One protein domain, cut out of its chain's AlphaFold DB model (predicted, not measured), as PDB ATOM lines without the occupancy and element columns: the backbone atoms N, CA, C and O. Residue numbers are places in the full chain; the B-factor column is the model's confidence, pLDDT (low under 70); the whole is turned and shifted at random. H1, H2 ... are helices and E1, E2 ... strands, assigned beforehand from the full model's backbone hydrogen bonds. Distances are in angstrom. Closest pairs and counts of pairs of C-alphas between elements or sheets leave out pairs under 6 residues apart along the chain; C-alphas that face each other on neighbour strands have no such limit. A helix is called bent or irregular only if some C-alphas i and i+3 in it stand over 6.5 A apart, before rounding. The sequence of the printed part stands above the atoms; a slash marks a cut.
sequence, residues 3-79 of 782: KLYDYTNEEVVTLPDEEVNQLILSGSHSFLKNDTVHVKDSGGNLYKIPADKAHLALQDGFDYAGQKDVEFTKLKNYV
ATOM      1  N   LYS A   3      25.218  36.232 -42.749       96.38
ATOM      2  CA  LYS A   3      24.640  37.510 -43.174       96.38
ATOM      3  C   LYS A   3      24.189  37.387 -44.623       96.38
ATOM      4  O   LYS A   3      25.038  37.204 -45.494       96.38
ATOM      5  N   LEU A   4      22.882  37.475 -44.858       96.75
ATOM      6  CA  LEU A   4      22.261  37.349 -46.176       96.75
ATOM      7  C   LEU A   4      21.470  38.615 -46.515       96.75
ATOM      8  O   LEU A   4      21.049  39.347 -45.628       96.75
ATOM      9  N   TYR A   5      21.274  38.868 -47.799       96.44
ATOM     10  CA  TYR A   5      20.425  39.937 -48.307       96.44
ATOM     11  C   TYR A   5      19.067  39.366 -48.720       96.44
ATOM     12  O   TYR A   5      19.045  38.449 -49.540       96.44
ATOM     13  N   ASP A   6      17.976  39.884 -48.156       97.50
ATOM     14  CA  ASP A   6      16.592  39.503 -48.468       97.50
ATOM     15  C   ASP A   6      16.043  40.394 -49.590       97.50
ATOM     16  O   ASP A   6      15.978  41.617 -49.456       97.50
ATOM     17  N   TYR A   7      15.632  39.789 -50.703       95.75
ATOM     18  CA  TYR A   7      15.112  40.514 -51.864       95.75
ATOM     19  C   TYR A   7      13.668  40.991 -51.703       95.75
ATOM     20  O   TYR A   7      13.249  41.897 -52.415       95.75
ATOM     21  N   THR A   8      12.901  40.389 -50.795       92.00
ATOM     22  CA  THR A   8      11.492  40.750 -50.577       92.00
ATOM     23  C   THR A   8      11.385  42.019 -49.737       92.00
ATOM     24  O   THR A   8      10.503  42.841 -49.971       92.00
ATOM     25  N   ASN A   9      12.302  42.177 -48.780       93.88
ATOM     26  CA  ASN A   9      12.329  43.299 -47.840       93.88
ATOM     27  C   ASN A   9      13.474  44.301 -48.107       93.88
ATOM     28  O   ASN A   9      13.553  45.325 -47.436       93.88
ATOM     29  N   GLU A  10      14.347  44.020 -49.081       95.06
ATOM     30  CA  GLU A  10      15.511  44.830 -49.487       95.06
ATOM     31  C   GLU A  10      16.545  45.134 -48.376       95.06
ATOM     32  O   GLU A  10      17.273  46.129 -48.448       95.06
ATOM     33  N   GLU A  11      16.694  44.262 -47.373       94.06
ATOM     34  CA  GLU A  11      17.599  44.468 -46.230       94.06
ATOM     35  C   GLU A  11      18.563  43.297 -45.956       94.06
ATOM     36  O   GLU A  11      18.389  42.177 -46.434       94.06
ATOM     37  N   VAL A  12      19.630  43.564 -45.186       96.50
ATOM     38  CA  VAL A  12      20.585  42.530 -44.754       96.50
ATOM     39  C   VAL A  12      20.126  41.932 -43.435       96.50
ATOM     40  O   VAL A  12      20.182  42.580 -42.390       96.50
ATOM     41  N   VAL A  13      19.779  40.657 -43.473       94.56
ATOM     42  CA  VAL A  13      19.324  39.897 -42.316       94.56
ATOM     43  C   VAL A  13      20.407  38.925 -41.863       94.56
ATOM     44  O   VAL A  13      21.155  38.345 -42.656       94.56
ATOM     45  N   THR A  14      20.546  38.778 -40.545       96.00
ATOM     46  CA  THR A  14      21.439  37.771 -39.967       96.00
ATOM     47  C   THR A  14      20.610  36.563 -39.602       96.00
ATOM     48  O   THR A  14      19.780  36.633 -38.700       96.00
ATOM     49  N   LEU A  15      20.861  35.467 -40.298       94.31
ATOM     50  CA  LEU A  15      20.054  34.271 -40.191       94.31
ATOM     51  C   LEU A  15      20.848  33.135 -39.536       94.31
ATOM     52  O   LEU A  15      22.089  33.090 -39.633       94.31
ATOM     53  N   PRO A  16      20.159  32.227 -38.827       95.38
ATOM     54  CA  PRO A  16      20.755  30.985 -38.364       95.38
ATOM     55  C   PRO A  16      21.371  30.216 -39.537       95.38
ATOM     56  O   PRO A  16      20.821  30.211 -40.636       95.38
ATOM     57  N   ASP A  17      22.505  29.548 -39.306       94.56
ATOM     58  CA  ASP A  17      23.244  28.849 -40.376       94.56
ATOM     59  C   ASP A  17      22.401  27.736 -41.043       94.56
ATOM     60  O   ASP A  17      22.663  27.364 -42.182       94.56
ATOM     61  N   GLU A  18      21.369  27.248 -40.349       93.56
ATOM     62  CA  GLU A  18      20.451  26.177 -40.762       93.56
ATOM     63  C   GLU A  18      19.441  26.615 -41.835       93.56
ATOM     64  O   GLU A  18      19.008  25.805 -42.652       93.56
ATOM     65  N   GLU A  19      19.088  27.900 -41.869       95.75
ATOM     66  CA  GLU A  19      18.064  28.432 -42.780       95.75
ATOM     67  C   GLU A  19      18.660  28.906 -44.115       95.75
ATOM     68  O   GLU A  19      17.951  29.102 -45.105       95.75
ATOM     69  N   VAL A  20      19.986  29.049 -44.161       96.69
ATOM     70  CA  VAL A  20      20.722  29.654 -45.274       96.69
ATOM     71  C   VAL A  20      20.448  28.939 -46.595       96.69
ATOM     72  O   VAL A  20      20.139  29.591 -47.589       96.69
ATOM     73  N   ASN A  21      20.504  27.608 -46.637       96.31
ATOM     74  CA  ASN A  21      20.415  26.881 -47.908       96.31
ATOM     75  C   ASN A  21      19.032  27.007 -48.562       96.31
ATOM     76  O   ASN A  21      18.941  27.244 -49.765       96.31
ATOM     77  N   GLN A  22      17.953  26.888 -47.782       96.56
ATOM     78  CA  GLN A  22      16.584  26.965 -48.306       96.56
ATOM     79  C   GLN A  22      16.260  28.368 -48.832       96.56
ATOM     80  O   GLN A  22      15.629  28.526 -49.880       96.56
ATOM     81  N   LEU A  23      16.731  29.391 -48.122       96.12
ATOM     82  CA  LEU A  23      16.482  30.784 -48.469       96.12
ATOM     83  C   LEU A  23      17.286  31.230 -49.695       96.12
ATOM     84  O   LEU A  23      16.759  31.958 -50.535       96.12
ATOM     85  N   ILE A  24      18.512  30.728 -49.867       97.00
ATOM     86  CA  ILE A  24      19.303  30.986 -51.078       97.00
ATOM     87  C   ILE A  24      18.734  30.229 -52.292       97.00
ATOM     88  O   ILE A  24      18.634  30.800 -53.375       97.00
ATOM     89  N   LEU A  25      18.322  28.963 -52.138       95.50
ATOM     90  CA  LEU A  25      17.807  28.147 -53.251       95.50
ATOM     91  C   LEU A  25      16.414  28.571 -53.730       95.50
ATOM     92  O   LEU A  25      16.108  28.415 -54.911       95.50
ATOM     93  N   SER A  26      15.582  29.125 -52.843       96.69
ATOM     94  CA  SER A  26      14.279  29.685 -53.228       96.69
ATOM     95  C   SER A  26      14.399  30.989 -54.025       96.69
ATOM     96  O   SER A  26      13.417  31.441 -54.612       96.69
ATOM     97  N   GLY A  27      15.593  31.592 -54.054       95.00
ATOM     98  CA  GLY A  27      15.862  32.874 -54.698       95.00
ATOM     99  C   GLY A  27      15.370  34.082 -53.903       95.00
ATOM    100  O   GLY A  27      15.504  35.202 -54.389       95.00
ATOM    101  N   SER A  28      14.824  33.890 -52.695       96.19
ATOM    102  CA  SER A  28      14.387  35.005 -51.847       96.19
ATOM    103  C   SER A  28      15.553  35.717 -51.165       96.19
ATOM    104  O   SER A  28      15.416  36.887 -50.817       96.19
ATOM    105  N   HIS A  29      16.708  35.052 -51.018       97.88
ATOM    106  CA  HIS A  29      17.906  35.627 -50.407       97.88
ATOM    107  C   HIS A  29      19.168  35.431 -51.257       97.88
ATOM    108  O   HIS A  29      19.261  34.521 -52.082       97.88
ATOM    109  N   SER A  30      20.190  36.254 -51.007       97.25
ATOM    110  CA  SER A  30      21.542  36.079 -51.557       97.25
ATOM    111  C   SER A  30      22.645  36.355 -50.537       97.25
ATOM    112  O   SER A  30      22.441  37.040 -49.537       97.25
ATOM    113  N   PHE A  31      23.847  35.835 -50.790       97.56
ATOM    114  CA  PHE A  31      25.038  36.241 -50.044       97.56
ATOM    115  C   PHE A  31      25.496  37.643 -50.465       97.56
ATOM    116  O   PHE A  31      25.331  38.050 -51.615       97.56
ATOM    117  N   LEU A  32      26.131  38.371 -49.544       96.00
ATOM    118  CA  LEU A  32      26.642  39.715 -49.818       96.00
ATOM    119  C   LEU A  32      27.720  39.688 -50.917       96.00
ATOM    120  O   LEU A  32      28.671  38.901 -50.876       96.00
ATOM    121  N   LYS A  33      27.580  40.572 -51.910       92.62
ATOM    122  CA  LYS A  33      28.495  40.661 -53.056       92.62
ATOM    123  C   LYS A  33      29.937  40.923 -52.584       92.62
ATOM    124  O   LYS A  33      30.167  41.811 -51.769       92.62
ATOM    125  N   ASN A  34      30.898  40.190 -53.161       90.81
ATOM    126  CA  ASN A  34      32.343  40.182 -52.853       90.81
ATOM    127  C   ASN A  34      32.788  39.454 -51.565       90.81
ATOM    128  O   ASN A  34      33.977  39.507 -51.248       90.81
ATOM    129  N   ASP A  35      31.904  38.755 -50.846       94.25
ATOM    130  CA  ASP A  35      32.321  37.905 -49.720       94.25
ATOM    131  C   ASP A  35      32.794  36.509 -50.186       94.25
ATOM    132  O   ASP A  35      32.590  36.103 -51.336       94.25
ATOM    133  N   THR A  36      33.440  35.757 -49.296       94.19
ATOM    134  CA  THR A  36      33.782  34.345 -49.518       94.19
ATOM    135  C   THR A  36      33.007  33.450 -48.572       94.19
ATOM    136  O   THR A  36      33.065  33.608 -47.355       94.19
ATOM    137  N   VAL A  37      32.340  32.461 -49.143       95.88
ATOM    138  CA  VAL A  37      31.445  31.552 -48.444       95.88
ATOM    139  C   VAL A  37      32.145  30.209 -48.295       95.88
ATOM    140  O   VAL A  37      32.742  29.696 -49.245       95.88
ATOM    141  N   HIS A  38      32.106  29.647 -47.088       96.94
ATOM    142  CA  HIS A  38      32.521  28.265 -46.886       96.94
ATOM    143  C   HIS A  38      31.311  27.378 -47.134       96.94
ATOM    144  O   HIS A  38      30.252  27.585 -46.546       96.94
ATOM    145  N   VAL A  39      31.481  26.404 -48.014       95.38
ATOM    146  CA  VAL A  39      30.485  25.372 -48.268       95.38
ATOM    147  C   VAL A  39      31.094  24.017 -47.959       95.38
ATOM    148  O   VAL A  39      32.310  23.844 -48.043       95.38
ATOM    149  N   LYS A  40      30.263  23.062 -47.570       94.62
ATOM    150  CA  LYS A  40      30.635  21.670 -47.370       94.62
ATOM    151  C   LYS A  40      29.936  20.811 -48.416       94.62
ATOM    152  O   LYS A  40      28.771  21.044 -48.709       94.62
ATOM    153  N   ASP A  41      30.647  19.869 -49.022       92.88
ATOM    154  CA  ASP A  41      29.987  18.872 -49.872       92.88
ATOM    155  C   ASP A  41      29.147  17.903 -49.021       92.88
ATOM    156  O   ASP A  41      29.203  17.914 -47.787       92.88
ATOM    157  N   SER A  42      28.402  17.014 -49.677       86.94
ATOM    158  CA  SER A  42      27.649  15.937 -49.017       86.94
ATOM    159  C   SER A  42      28.530  14.968 -48.206       86.94
ATOM    160  O   SER A  42      28.021  14.213 -47.379       86.94
ATOM    161  N   GLY A  43      29.853  15.002 -48.404       84.88
ATOM    162  CA  GLY A  43      30.856  14.281 -47.618       84.88
ATOM    163  C   GLY A  43      31.404  15.064 -46.419       84.88
ATOM    164  O   GLY A  43      32.238  14.539 -45.681       84.88
ATOM    165  N   GLY A  44      30.954  16.301 -46.197       81.00
ATOM    166  CA  GLY A  44      31.422  17.176 -45.124       81.00
ATOM    167  C   GLY A  44      32.768  17.857 -45.394       81.00
ATOM    168  O   GLY A  44      33.323  18.474 -44.484       81.00
ATOM    169  N   ASN A  45      33.313  17.775 -46.614       89.69
ATOM    170  CA  ASN A  45      34.570  18.438 -46.959       89.69
ATOM    171  C   ASN A  45      34.335  19.917 -47.225       89.69
ATOM    172  O   ASN A  45      33.431  20.289 -47.964       89.69
ATOM    173  N   LEU A  46      35.188  20.755 -46.645       91.00
ATOM    174  CA  LEU A  46      35.070  22.206 -46.710       91.00
ATOM    175  C   LEU A  46      35.750  22.793 -47.950       91.00
ATOM    176  O   LEU A  46      36.948  22.599 -48.161       91.00
ATOM    177  N   TYR A  47      35.011  23.620 -48.686       93.31
ATOM    178  CA  TYR A  47      35.479  24.401 -49.828       93.31
ATOM    179  C   TYR A  47      35.188  25.880 -49.600       93.31
ATOM    180  O   TYR A  47      34.180  26.253 -49.002       93.31
ATOM    181  N   LYS A  48      36.084  26.743 -50.077       95.94
ATOM    182  CA  LYS A  48      35.937  28.195 -49.972       95.94
ATOM    183  C   LYS A  48      35.667  28.765 -51.355       95.94
ATOM    184  O   LYS A  48      36.531  28.666 -52.226       95.94
ATOM    185  N   ILE A  49      34.492  29.354 -51.548       94.69
ATOM    186  CA  ILE A  49      34.040  29.828 -52.857       94.69
ATOM    187  C   ILE A  49      33.595  31.298 -52.808       94.69
ATOM    188  O   ILE A  49      33.122  31.765 -51.769       94.69
ATOM    189  N   PRO A  50      33.764  32.061 -53.901       97.31
ATOM    190  CA  PRO A  50      33.211  33.412 -54.010       97.31
ATOM    191  C   PRO A  50      31.683  33.425 -53.845       97.31
ATOM    192  O   PRO A  50      31.002  32.531 -54.348       97.31
ATOM    193  N   ALA A  51      31.142  34.434 -53.158       95.06
ATOM    194  CA  ALA A  51      29.713  34.544 -52.848       95.06
ATOM    195  C   ALA A  51      28.810  34.553 -54.094       95.06
ATOM    196  O   ALA A  51      27.735  33.958 -54.085       95.06
ATOM    197  N   ASP A  52      29.263  35.157 -55.194       93.94
ATOM    198  CA  ASP A  52      28.547  35.177 -56.474       93.94
ATOM    199  C   ASP A  52      28.431  33.786 -57.116       93.94
ATOM    200  O   ASP A  52      27.501  33.543 -57.877       93.94
ATOM    201  N   LYS A  53      29.314  32.847 -56.765       96.12
ATOM    202  CA  LYS A  53      29.260  31.443 -57.207       96.12
ATOM    203  C   LYS A  53      28.633  30.505 -56.179       96.12
ATOM    204  O   LYS A  53      28.392  29.343 -56.496       96.12
ATOM    205  N   ALA A  54      28.361  30.985 -54.966       94.69
ATOM    206  CA  ALA A  54      27.830  30.156 -53.892       94.69
ATOM    207  C   ALA A  54      26.444  29.594 -54.221       94.69
ATOM    208  O   ALA A  54      26.196  28.428 -53.949       94.69
ATOM    209  N   HIS A  55      25.583  30.367 -54.888       95.62
ATOM    210  CA  HIS A  55      24.267  29.880 -55.307       95.62
ATOM    211  C   HIS A  55      24.357  28.686 -56.277       95.62
ATOM    212  O   HIS A  55      23.621  27.721 -56.104       95.62
ATOM    213  N   LEU A  56      25.295  28.712 -57.237       94.50
ATOM    214  CA  LEU A  56      25.536  27.591 -58.156       94.50
ATOM    215  C   LEU A  56      26.057  26.363 -57.404       94.50
ATOM    216  O   LEU A  56      25.575  25.266 -57.635       94.50
ATOM    217  N   ALA A  57      26.973  26.542 -56.447       96.00
ATOM    218  CA  ALA A  57      27.464  25.429 -55.635       96.00
ATOM    219  C   ALA A  57      26.356  24.804 -54.769       96.00
ATOM    220  O   ALA A  57      26.295  23.586 -54.638       96.00
ATOM    221  N   LEU A  58      25.457  25.616 -54.207       95.12
ATOM    222  CA  LEU A  58      24.303  25.097 -53.468       95.12
ATOM    223  C   LEU A  58      23.322  24.359 -54.402       95.12
ATOM    224  O   LEU A  58      22.775  23.332 -54.013       95.12
ATOM    225  N   GLN A  59      23.131  24.826 -55.644       96.12
ATOM    226  CA  GLN A  59      22.334  24.114 -56.658       96.12
ATOM    227  C   GLN A  59      22.980  22.792 -57.095       96.12
ATOM    228  O   GLN A  59      22.271  21.811 -57.310       96.12
ATOM    229  N   ASP A  60      24.311  22.743 -57.138       94.19
ATOM    230  CA  ASP A  60      25.090  21.528 -57.400       94.19
ATOM    231  C   ASP A  60      25.169  20.588 -56.173       94.19
ATOM    232  O   ASP A  60      25.848  19.560 -56.217       94.19
ATOM    233  N   GLY A  61      24.456  20.905 -55.083       89.38
ATOM    234  CA  GLY A  61      24.258  20.019 -53.931       89.38
ATOM    235  C   GLY A  61      25.245  20.197 -52.774       89.38
ATOM    236  O   GLY A  61      25.385  19.287 -51.957       89.38
ATOM    237  N   PHE A  62      25.944  21.331 -52.691       95.88
ATOM    238  CA  PHE A  62      26.742  21.689 -51.516       95.88
ATOM    239  C   PHE A  62      25.872  22.358 -50.446       95.88
ATOM    240  O   PHE A  62      24.854  22.970 -50.756       95.88
ATOM    241  N   ASP A  63      26.315  22.304 -49.190       95.50
ATOM    242  CA  ASP A  63      25.662  22.963 -48.061       95.50
ATOM    243  C   ASP A  63      26.496  24.131 -47.530       95.50
ATOM    244  O   ASP A  63      27.724  24.074 -47.506       95.50
ATOM    245  N   TYR A  64      25.865  25.189 -47.022       97.12
ATOM    246  CA  TYR A  64      26.589  26.244 -46.313       97.12
ATOM    247  C   TYR A  64      27.261  25.714 -45.030       97.12
ATOM    248  O   TYR A  64      26.684  24.927 -44.276       97.12
ATOM    249  N   ALA A  65      28.495  26.154 -44.768       96.06
ATOM    250  CA  ALA A  65      29.263  25.768 -43.589       96.06
ATOM    251  C   ALA A  65      29.548  26.978 -42.687       96.06
ATOM    252  O   ALA A  65      30.326  27.873 -43.024       96.06
ATOM    253  N   GLY A  66      28.935  26.972 -41.501       93.62
ATOM    254  CA  GLY A  66      29.115  28.014 -40.495       93.62
ATOM    255  C   GLY A  66      30.505  28.000 -39.843       93.62
ATOM    256  O   GLY A  66      31.263  27.033 -39.925       93.62
ATOM    257  N   GLN A  67      30.849  29.072 -39.124       89.25
ATOM    258  CA  GLN A  67      32.184  29.250 -38.530       89.25
ATOM    259  C   GLN A  67      32.582  28.124 -37.553       89.25
ATOM    260  O   GLN A  67      33.744  27.724 -37.507       89.25
ATOM    261  N   LYS A  68      31.613  27.565 -36.819       85.94
ATOM    262  CA  LYS A  68      31.848  26.439 -35.901       85.94
ATOM    263  C   LYS A  68      32.188  25.141 -36.639       85.94
ATOM    264  O   LYS A  68      33.095  24.431 -36.211       85.94
ATOM    265  N   ASP A  69      31.532  24.870 -37.767       85.69
ATOM    266  CA  ASP A  69      31.816  23.695 -38.605       85.69
ATOM    267  C   ASP A  69      33.236  23.762 -39.185       85.69
ATOM    268  O   ASP A  69      33.942  22.751 -39.264       85.69
ATOM    269  N   VAL A  70      33.690  24.970 -39.529       87.50
ATOM    270  CA  VAL A  70      35.040  25.223 -40.049       87.50
ATOM    271  C   VAL A  70      36.120  24.967 -38.994       87.50
ATOM    272  O   VAL A  70      37.157  24.375 -39.302       87.50
ATOM    273  N   GLU A  71      35.906  25.394 -37.751       82.31
ATOM    274  CA  GLU A  71      36.872  25.195 -36.663       82.31
ATOM    275  C   GLU A  71      36.904  23.740 -36.175       82.31
ATOM    276  O   GLU A  71      37.980  23.177 -35.963       82.31
ATOM    277  N   PHE A  72      35.742  23.092 -36.092       82.38
ATOM    278  CA  PHE A  72      35.629  21.699 -35.664       82.38
ATOM    279  C   PHE A  72      36.243  20.716 -36.673       82.38
ATOM    280  O   PHE A  72      37.002  19.821 -36.293       82.38
ATOM    281  N   THR A  73      35.991  20.908 -37.971       81.25
ATOM    282  CA  THR A  73      36.506  20.016 -39.027       81.25
ATOM    283  C   THR A  73      38.037  20.052 -39.107       81.25
ATOM    284  O   THR A  73      38.678  19.018 -39.306       81.25
ATOM    285  N   LYS A  74      38.662  21.211 -38.848       81.06
ATOM    286  CA  LYS A  74      40.130  21.331 -38.757       81.06
ATOM    287  C   LYS A  74      40.716  20.527 -37.593       81.06
ATOM    288  O   LYS A  74      41.766  19.909 -37.755       81.06
ATOM    289  N   LEU A  75      40.046  20.509 -36.440       77.25
ATOM    290  CA  LEU A  75      40.495  19.768 -35.259       77.25
ATOM    291  C   LEU A  75      40.266  18.252 -35.406       77.25
ATOM    292  O   LEU A  75      41.138  17.458 -35.056       77.25
ATOM    293  N   LYS A  76      39.131  17.851 -35.991       75.19
ATOM    294  CA  LYS A  76      38.793  16.447 -36.275       75.19
ATOM    295  C   LYS A  76      39.796  15.802 -37.232       75.19
ATOM    296  O   LYS A  76      40.342  14.744 -36.930       75.19
ATOM    297  N   ASN A  77      40.126  16.484 -38.328       72.69
ATOM    298  CA  ASN A  77      41.094  15.982 -39.307       72.69
ATOM    299  C   ASN A  77      42.502  15.802 -38.712       72.69
ATOM    300  O   ASN A  77      43.246  14.915 -39.129       72.69
ATOM    301  N   TYR A  78      42.860  16.589 -37.694       73.19
ATOM    302  CA  TYR A  78      44.128  16.442 -36.983       73.19
ATOM    303  C   TYR A  78      44.183  15.150 -36.150       73.19
ATOM    304  O   TYR A  78      45.184  14.434 -36.191       73.19
ATOM    305  N   VAL A  79      43.102  14.798 -35.449       68.50
ATOM    306  CA  VAL A  79      43.074  13.625 -34.557       68.50
ATOM    307  C   VAL A  79      42.779  12.315 -35.297       68.50
ATOM    308  O   VAL A  79      43.430  11.309 -35.014       68.50
TER     309      VAL A  79
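This is residues 3 to 79 of the 782 residues of an uncharacterized protein of Candidatus Woesebacteria bacterium (UniProt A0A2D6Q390). Two small antiparallel sheets follow one another along an elongated body: a sheet of E2, E1 and E3 with H1 over one face, and then a hairpin of E4 and E5. H2 bridges the two parts, packing on H1, E3 and E4, and H3 makes one end of the long axis, meeting the hairpin with its first part. The printed part has 77 residues with three named helices and five named strands, in the order E1, E2, H1, E3, E4, E5, H2, H3, and its class is mixed, helices and strands. It is compact, with a radius of gyration of the C-alphas of 12.7 A, and spans 45 by 23 by 21 A.

E1, residues 3 to 6, and E2, residues 11 to 15, form a hairpin, with N 4 and O 13 at 2.9 A. E3, residues 29 to 31, is the other antiparallel neighbour of E1, with N 5 and O 30 at 2.8 A. H1, residues 20 to 25, is on this sheet at a height of 8.7 A and runs slantwise to the strands, at 35 degrees to E1 on the local plane. E2, H1 and E3 form a split strand-helix-strand unit, two strands of one sheet joined through a helix, with E1 between them in the sheet, and its crossover is right-handed. E4, residues 36 to 40, and E5, residues 46 to 50, form a second hairpin, with N 39 and O 47 at 2.9 A. E3 and E4 are apart, but only just, at 8.1 A. H2, residues 51 to 59, touches H1 about perpendicular at 78 degrees, closest at the C-alphas of Ile 24 and His 55, 6.6 A. H2 only grazes the first sheet, with residues 51 to 55. The closest C-alphas of E4 and H2 are those of Thr 36 and Ala 51, 5.3 A. Residues 63 to 64 pair antiparallel with residues 39 to 40 of E4. H3, residues 67 to 79, touches no helix; its closest C-alpha to E5 is that of Val 70, 7.3 A from that of Leu 46. Every O i to N i+4 pair is within hydrogen-bond range in H1, against 3 of 5 in H2 and 8 of 9 in H3.

E1 begins at C-alpha 3, (24.640, 37.510, -43.174). E4 is 13.2 A long and E5 13.5 A. H2, 13.3 A long, is irregular, but only just: C-alphas 52 and 55 are 6.9 A apart. H3, 19.5 A long, runs from C-alpha 67 at (32.184, 29.250, -38.530) to C-alpha 79 at (43.074, 13.625, -34.557).

The two C-alphas farthest apart are those of Asn 9 and Val 79, 44.7 A. The printed part has no cut. The link from H2 to H3 is short, with 7 residues, and the other links are tight. The mean pLDDT of the printed part is 92.2, and residue 79 is under 70.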